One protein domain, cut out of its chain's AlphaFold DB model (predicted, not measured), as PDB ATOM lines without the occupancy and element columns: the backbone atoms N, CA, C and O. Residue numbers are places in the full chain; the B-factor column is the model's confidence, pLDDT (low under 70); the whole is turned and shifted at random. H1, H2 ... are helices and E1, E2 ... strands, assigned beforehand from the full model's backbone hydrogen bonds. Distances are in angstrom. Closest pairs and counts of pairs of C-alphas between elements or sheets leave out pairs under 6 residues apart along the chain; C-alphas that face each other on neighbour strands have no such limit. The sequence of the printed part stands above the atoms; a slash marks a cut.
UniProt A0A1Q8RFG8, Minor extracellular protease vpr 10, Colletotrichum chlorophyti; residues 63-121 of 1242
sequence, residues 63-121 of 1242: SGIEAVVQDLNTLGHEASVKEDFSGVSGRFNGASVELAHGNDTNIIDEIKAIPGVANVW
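AT A GLANCE: This is residues 63 to 121 of the 1242 residues of the protein "Minor extracellular protease vpr 10" of Colletotrichum chlorophyti (UniProt A0A1Q8RFG8). A two-stranded antiparallel hairpin, E1 and E2, has the helix H1 packed along it, while the short H2 and the last strand E3 pack together away from E1. The long axis runs from the hairpin's link, around Ser 89, to the loop before H2. The printed part has 59 residues, with two named helices and three named strands that follow along the chain as H1 E1 E2 H2 E3; the class is mixed, helices and strands, with 17 residues in helices and 17 in strands. It is compact, radius of gyration of the C-alphas 11.1 A, yet elongated, spanning 32 by 20 by 19 A.

IN THESE COORDINATES: H1, residues 65 to 75, starts at C-alpha (169.979, 158.169, 217.897) and measures 15.3 A. E1 is 79 to 84, 13.7 A; E2 is 94 to 99, 15.9 A; H2 is 107 to 112, 8.4 A. E3, 117 to 121, 11.5 A, ends at C-alpha (184.028, 156.056, 222.723).

HOW THE PARTS SIT: The closest C-alphas of H1 and E1, Val 69 and Ala 79, are 5.8 A apart. E1 and E2 have N 82 and O 96 at 2.8 A, within hydrogen-bond range. H1 and H2 are close but not clearly touching, Leu 72 to Ile 111 C-alphas 7.4 A. The closest C-alphas of H2 and E3, Ile 108 and Val 120, are 6.1 A apart. E2 and E3 are near each other. In H1 and H2 every O i to N i+4 pair is within hydrogen-bond range.

THE WHOLE: The printed part has no cut and no long link. Residues 63 and 101 to 106 are under pLDDT 70.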
ATOM      1  N   SER A  63     163.010 155.960 220.910       54.31
ATOM      2  CA  SER A  63     164.212 155.195 221.282       54.31
ATOM      3  C   SER A  63     165.157 154.993 220.086       54.31
ATOM      4  O   SER A  63     165.202 153.909 219.502       54.31
ATOM      5  N   GLY A  64     165.885 156.044 219.704       76.00
ATOM      6  CA  GLY A  64     166.860 156.033 218.610       76.00
ATOM      7  C   GLY A  64     167.849 157.199 218.696       76.00
ATOM      8  O   GLY A  64     167.684 158.100 219.521       76.00
ATOM      9  N   ILE A  65     168.873 157.196 217.836       87.19
ATOM     10  CA  ILE A  65     169.979 158.169 217.897       87.19
ATOM     11  C   ILE A  65     169.515 159.630 217.770       87.19
ATOM     12  O   ILE A  65     170.086 160.510 218.410       87.19
ATOM     13  N   GLU A  66     168.435 159.888 217.024       87.25
ATOM     14  CA  GLU A  66     167.833 161.223 216.887       87.25
ATOM     15  C   GLU A  66     167.471 161.848 218.245       87.25
ATOM     16  O   GLU A  66     167.663 163.047 218.432       87.25
ATOM     17  N   ALA A  67     167.016 161.048 219.219       86.12
ATOM     18  CA  ALA A  67     166.683 161.535 220.556       86.12
ATOM     19  C   ALA A  67     167.931 161.857 221.391       86.12
ATOM     20  O   ALA A  67     167.940 162.862 222.097       86.12
ATOM     21  N   VAL A  68     169.005 161.069 221.265       88.50
ATOM     22  CA  VAL A  68     170.297 161.362 221.916       88.50
ATOM     23  C   VAL A  68     170.893 162.650 221.345       88.50
ATOM     24  O   VAL A  68     171.314 163.526 222.094       88.50
ATOM     25  N   VAL A  69     170.845 162.821 220.023       90.31
ATOM     26  CA  VAL A  69     171.265 164.056 219.345       90.31
ATOM     27  C   VAL A  69     170.375 165.243 219.736       90.31
ATOM     28  O   VAL A  69     170.885 166.348 219.916       90.31
ATOM     29  N   GLN A  70     169.067 165.049 219.929       89.25
ATOM     30  CA  GLN A  70     168.168 166.101 220.412       89.25
ATOM     31  C   GLN A  70     168.445 166.491 221.874       89.25
ATOM     32  O   GLN A  70     168.427 167.684 222.190       89.25
ATOM     33  N   ASP A  71     168.716 165.530 222.758       88.81
ATOM     34  CA  ASP A  71     169.074 165.807 224.153       88.81
ATOM     35  C   ASP A  71     170.455 166.496 224.233       88.81
ATOM     36  O   ASP A  71     170.585 167.480 224.960       88.81
ATOM     37  N   LEU A  72     171.439 166.125 223.398       87.50
ATOM     38  CA  LEU A  72     172.721 166.846 223.265       87.50
ATOM     39  C   LEU A  72     172.540 168.301 222.802       87.50
ATOM     40  O   LEU A  72     173.016 169.225 223.465       87.50
ATOM     41  N   ASN A  73     171.753 168.527 221.744       87.19
ATOM     42  CA  ASN A  73     171.391 169.880 221.297       87.19
ATOM     43  C   ASN A  73     170.580 170.659 222.358       87.19
ATOM     44  O   ASN A  73     170.553 171.889 222.335       87.19
ATOM     45  N   THR A  74     169.931 169.970 223.305       85.31
ATOM     46  CA  THR A  74     169.222 170.587 224.443       85.31
ATOM     47  C   THR A  74     170.163 170.921 225.609       85.31
ATOM     48  O   THR A  74     169.909 171.889 226.328       85.31
ATOM     49  N   LEU A  75     171.255 170.169 225.781       79.75
ATOM     50  CA  LEU A  75     172.347 170.472 226.717       79.75
ATOM     51  C   LEU A  75     173.215 171.652 226.241       79.75
ATOM     52  O   LEU A  75     173.783 172.359 227.070       79.75
ATOM     53  N   GLY A  76     173.251 171.910 224.929       81.12
ATOM     54  CA  GLY A  76     173.974 173.027 224.301       81.12
ATOM     55  C   GLY A  76     174.983 172.594 223.234       81.12
ATOM     56  O   GLY A  76     175.508 173.443 222.515       81.12
ATOM     57  N   HIS A  77     175.206 171.288 223.097       82.94
ATOM     58  CA  HIS A  77     176.134 170.691 222.142       82.94
ATOM     59  C   HIS A  77     175.501 170.649 220.749       82.94
ATOM     60  O   HIS A  77     174.570 169.876 220.525       82.94
ATOM     61  N   GLU A  78     175.988 171.463 219.804       87.19
ATOM     62  CA  GLU A  78     175.538 171.427 218.400       87.19
ATOM     63  C   GLU A  78     175.963 170.095 217.757       87.19
ATOM     64  O   GLU A  78     177.082 169.945 217.265       87.19
ATOM     65  N   ALA A  79     175.068 169.108 217.843       90.75
ATOM     66  CA  ALA A  79     175.336 167.705 217.552       90.75
ATOM     67  C   ALA A  79     174.658 167.247 216.256       90.75
ATOM     68  O   ALA A  79     173.499 167.585 215.994       90.75
ATOM     69  N   SER A  80     175.356 166.418 215.480       93.38
ATOM     70  CA  SER A  80     174.870 165.847 214.220       93.38
ATOM     71  C   SER A  80     175.302 164.387 214.050       93.38
ATOM     72  O   SER A  80     176.382 164.001 214.491       93.38
ATOM     73  N   VAL A  81     174.468 163.554 213.418       93.19
ATOM     74  CA  VAL A  81     174.856 162.174 213.073       93.19
ATOM     75  C   VAL A  81     175.807 162.206 211.879       93.19
ATOM     76  O   VAL A  81     175.479 162.791 210.846       93.19
ATOM     77  N   LYS A  82     176.964 161.557 212.023       92.44
ATOM     78  CA  LYS A  82     177.971 161.392 210.973       92.44
ATOM     79  C   LYS A  82     177.783 160.093 210.195       92.44
ATOM     80  O   LYS A  82     177.829 160.109 208.973       92.44
ATOM     81  N   GLU A  83     177.542 159.000 210.912       91.75
ATOM     82  CA  GLU A  83     177.285 157.657 210.378       91.75
ATOM     83  C   GLU A  83     176.246 156.972 211.273       91.75
ATOM     84  O   GLU A  83     176.409 156.996 212.490       91.75
ATOM     85  N   ASP A  84     175.210 156.343 210.714       91.00
ATOM     86  CA  ASP A  84     174.287 155.483 211.475       91.00
ATOM     87  C   ASP A  84     174.564 154.012 211.152       91.00
ATOM     88  O   ASP A  84     174.469 153.577 210.003       91.00
ATOM     89  N   PHE A  85     174.910 153.238 212.178       93.38
ATOM     90  CA  PHE A  85     175.232 151.817 212.068       93.38
ATOM     91  C   PHE A  85     174.004 150.922 212.285       93.38
ATOM     92  O   PHE A  85     173.974 149.780 211.816       93.38
ATOM     93  N   SER A  86     172.979 151.455 212.957       82.50
ATOM     94  CA  SER A  86     171.819 150.728 213.492       82.50
ATOM     95  C   SER A  86     171.025 149.982 212.415       82.50
ATOM     96  O   SER A  86     170.434 148.934 212.680       82.50
ATOM     97  N   GLY A  87     171.024 150.511 211.187       78.56
ATOM     98  CA  GLY A  87     170.351 149.930 210.023       78.56
ATOM     99  C   GLY A  87     171.238 149.137 209.057       78.56
ATOM    100  O   GLY A  87     170.708 148.650 208.062       78.56
ATOM    101  N   VAL A  88     172.556 149.019 209.292       86.81
ATOM    102  CA  VAL A  88     173.500 148.469 208.293       86.81
ATOM    103  C   VAL A  88     173.426 146.940 208.221       86.81
ATOM    104  O   VAL A  88     172.975 146.405 207.213       86.81
ATOM    105  N   SER A  89     173.814 146.234 209.290       87.56
ATOM    106  CA  SER A  89     173.624 144.773 209.412       87.56
ATOM    107  C   SER A  89     172.890 144.341 210.689       87.56
ATOM    108  O   SER A  89     172.607 143.160 210.880       87.56
ATOM    109  N   GLY A  90     172.555 145.285 211.579       85.81
ATOM    110  CA  GLY A  90     171.867 145.014 212.849       85.81
ATOM    111  C   GLY A  90     172.743 144.406 213.957       85.81
ATOM    112  O   GLY A  90     172.228 144.116 215.035       85.81
ATOM    113  N   ARG A  91     174.054 144.231 213.729       89.06
ATOM    114  CA  ARG A  91     175.024 143.743 214.737       89.06
ATOM    115  C   ARG A  91     175.384 144.776 215.800       89.06
ATOM    116  O   ARG A  91     175.796 144.408 216.894       89.06
ATOM    117  N   PHE A  92     175.276 146.055 215.454       91.50
ATOM    118  CA  PHE A  92     175.611 147.185 216.308       91.50
ATOM    119  C   PHE A  92     174.491 148.220 216.213       91.50
ATOM    120  O   PHE A  92     174.055 148.566 215.117       91.50
ATOM    121  N   ASN A  93     173.999 148.669 217.365       91.00
ATOM    122  CA  ASN A  93     172.883 149.603 217.498       91.00
ATOM    123  C   ASN A  93     173.455 150.930 218.000       91.00
ATOM    124  O   ASN A  93     173.776 151.044 219.182       91.00
ATOM    125  N   GLY A  94     173.675 151.894 217.110       92.25
ATOM    126  CA  GLY A  94     174.512 153.047 217.418       92.25
ATOM    127  C   GLY A  94     174.940 153.849 216.195       92.25
ATOM    128  O   GLY A  94     174.589 153.524 215.062       92.25
ATOM    129  N   ALA A  95     175.720 154.899 216.433       94.50
ATOM    130  CA  ALA A  95     176.115 155.871 215.418       94.50
ATOM    131  C   ALA A  95     177.450 156.551 215.753       94.50
ATOM    132  O   ALA A  95     177.827 156.635 216.920       94.50
ATOM    133  N   SER A  96     178.119 157.097 214.738       95.19
ATOM    134  CA  SER A  96     179.127 158.148 214.909       95.19
ATOM    135  C   SER A  96     178.420 159.506 214.937       95.19
ATOM    136  O   SER A  96     177.583 159.786 214.073       95.19
ATOM    137  N   VAL A  97     178.720 160.344 215.928       93.75
ATOM    138  CA  VAL A  97     178.126 161.674 216.144       93.75
ATOM    139  C   VAL A  97     179.236 162.720 216.207       93.75
ATOM    140  O   VAL A  97     180.244 162.530 216.883       93.75
ATOM    141  N   GLU A  98     179.042 163.823 215.488       91.06
ATOM    142  CA  GLU A  98     179.992 164.923 215.313       91.06
ATOM    143  C   GLU A  98     179.421 166.204 215.948       91.06
ATOM    144  O   GLU A  98     178.288 166.604 215.649       91.06
ATOM    145  N   LEU A  99     180.197 166.810 216.854       87.56
ATOM    146  CA  LEU A  99     179.839 167.991 217.643       87.56
ATOM    147  C   LEU A  99     180.608 169.221 217.142       87.56
ATOM    148  O   LEU A  99     181.838 169.250 217.200       87.56
ATOM    149  N   ALA A 100     179.909 170.273 216.709       73.88
ATOM    150  CA  ALA A 100     180.539 171.423 216.044       73.88
ATOM    151  C   ALA A 100     181.526 172.214 216.930       73.88
ATOM    152  O   ALA A 100     182.391 172.925 216.412       73.88
ATOM    153  N   HIS A 101     181.404 172.097 218.257       64.69
ATOM    154  CA  HIS A 101     182.277 172.711 219.266       64.69
ATOM    155  C   HIS A 101     182.766 171.680 220.308       64.69
ATOM    156  O   HIS A 101     182.963 172.023 221.467       64.69
ATOM    157  N   GLY A 102     182.947 170.412 219.909       52.78
ATOM    158  CA  GLY A 102     183.197 169.256 220.790       52.78
ATOM    159  C   GLY A 102     184.537 169.183 221.540       52.78
ATOM    160  O   GLY A 102     185.053 168.087 221.728       52.78
ATOM    161  N   ASN A 103     185.086 170.316 221.983       52.00
ATOM    162  CA  ASN A 103     186.222 170.401 222.910       52.00
ATOM    163  C   ASN A 103     185.753 170.691 224.356       52.00
ATOM    164  O   ASN A 103     186.526 171.191 225.177       52.00
ATOM    165  N   ASP A 104     184.494 170.389 224.674       52.06
ATOM    166  CA  ASP A 104     183.983 170.336 226.045       52.06
ATOM    167  C   ASP A 104     184.258 168.949 226.634       52.06
ATOM    168  O   ASP A 104     184.070 167.929 225.974       52.06
ATOM    169  N   THR A 105     184.719 168.881 227.880       51.56
ATOM    170  CA  THR A 105     185.193 167.627 228.484       51.56
ATOM    171  C   THR A 105     184.273 167.175 229.604       51.56
ATOM    172  O   THR A 105     183.511 167.961 230.162       51.56
ATOM    173  N   ASN A 106     184.341 165.882 229.917       60.50
ATOM    174  CA  ASN A 106     183.225 165.093 230.450       60.50
ATOM    175  C   ASN A 106     182.100 164.847 229.423       60.50
ATOM    176  O   ASN A 106     181.177 164.112 229.748       60.50
ATOM    177  N   ILE A 107     182.184 165.348 228.177       73.31
ATOM    178  CA  ILE A 107     181.178 165.109 227.121       73.31
ATOM    179  C   ILE A 107     180.857 163.622 226.922       73.31
ATOM    180  O   ILE A 107     179.698 163.255 226.770       73.31
ATOM    181  N   ILE A 108     181.859 162.744 227.003       75.00
ATOM    182  CA  ILE A 108     181.675 161.291 226.907       75.00
ATOM    183  C   ILE A 108     180.780 160.765 228.042       75.00
ATOM    184  O   ILE A 108     179.921 159.914 227.806       75.00
ATOM    185  N   ASP A 109     180.937 161.293 229.257       74.38
ATOM    186  CA  ASP A 109     180.147 160.894 230.422       74.38
ATOM    187  C   ASP A 109     178.790 161.627 230.479       74.38
ATOM    188  O   ASP A 109     177.817 161.057 230.972       74.38
ATOM    189  N   GLU A 110     178.671 162.831 229.899       77.50
ATOM    190  CA  GLU A 110     177.387 163.504 229.643       77.50
ATOM    191  C   GLU A 110     176.544 162.722 228.628       77.50
ATOM    192  O   GLU A 110     175.386 162.422 228.912       77.50
ATOM    193  N   ILE A 111     177.129 162.308 227.494       83.62
ATOM    194  CA  ILE A 111     176.480 161.418 226.518       83.62
ATOM    195  C   ILE A 111     176.081 160.105 227.208       83.62
ATOM    196  O   ILE A 111     174.944 159.659 227.067       83.62
ATOM    197  N   LYS A 112     176.973 159.497 228.004       81.12
ATOM    198  CA  LYS A 112     176.693 158.250 228.741       81.12
ATOM    199  C   LYS A 112     175.637 158.410 229.848       81.12
ATOM    200  O   LYS A 112     175.073 157.415 230.296       81.12
ATOM    201  N   ALA A 113     175.334 159.637 230.274       83.25
ATOM    202  CA  ALA A 113     174.238 159.941 231.191       83.25
ATOM    203  C   ALA A 113     172.876 160.140 230.487       83.25
ATOM    204  O   ALA A 113     171.849 160.220 231.173       83.25
ATOM    205  N   ILE A 114     172.831 160.199 229.148       84.62
ATOM    206  CA  ILE A 114     171.578 160.288 228.384       84.62
ATOM    207  C   ILE A 114     170.844 158.932 228.441       84.62
ATOM    208  O   ILE A 114     171.423 157.902 228.086       84.62
ATOM    209  N   PRO A 115     169.563 158.885 228.865       83.50
ATOM    210  CA  PRO A 115     168.820 157.631 228.974       83.50
ATOM    211  C   PRO A 115     168.730 156.876 227.642       83.50
ATOM    212  O   PRO A 115     168.214 157.406 226.660       83.50
ATOM    213  N   GLY A 116     169.164 155.615 227.634       82.62
ATOM    214  CA  GLY A 116     169.197 154.775 226.435       82.62
ATOM    215  C   GLY A 116     170.548 154.736 225.717       82.62
ATOM    216  O   GLY A 116     170.673 153.988 224.751       82.62
ATOM    217  N   VAL A 117     171.566 155.471 226.181       87.94
ATOM    218  CA  VAL A 117     172.966 155.247 225.782       87.94
ATOM    219  C   VAL A 117     173.563 154.126 226.634       87.94
ATOM    220  O   VAL A 117     173.506 154.171 227.860       87.94
ATOM    221  N   ALA A 118     174.158 153.125 225.984       85.69
ATOM    222  CA  ALA A 118     174.864 152.032 226.648       85.69
ATOM    223  C   ALA A 118     176.356 152.355 226.841       85.69
ATOM    224  O   ALA A 118     176.894 152.218 227.942       85.69
ATOM    225  N   ASN A 119     177.031 152.795 225.773       86.19
ATOM    226  CA  ASN A 119     178.472 153.060 225.755       86.19
ATOM    227  C   ASN A 119     178.829 154.201 224.796       86.19
ATOM    228  O   ASN A 119     178.080 154.501 223.866       86.19
ATOM    229  N   VAL A 120     179.985 154.824 225.036       86.69
ATOM    230  CA  VAL A 120     180.504 155.960 224.267       86.69
ATOM    231  C   VAL A 120     182.028 155.853 224.190       86.69
ATOM    232  O   VAL A 120     182.675 155.677 225.226       86.69
ATOM    233  N   TRP A 121     182.586 156.004 222.990       86.75
ATOM    234  CA  TRP A 121     184.028 156.056 222.723       86.75
ATOM    235  C   TRP A 121     184.342 157.275 221.843       86.75
ATOM    236  O   TRP A 121     183.499 157.652 221.023       86.75
TER     237      TRP A 121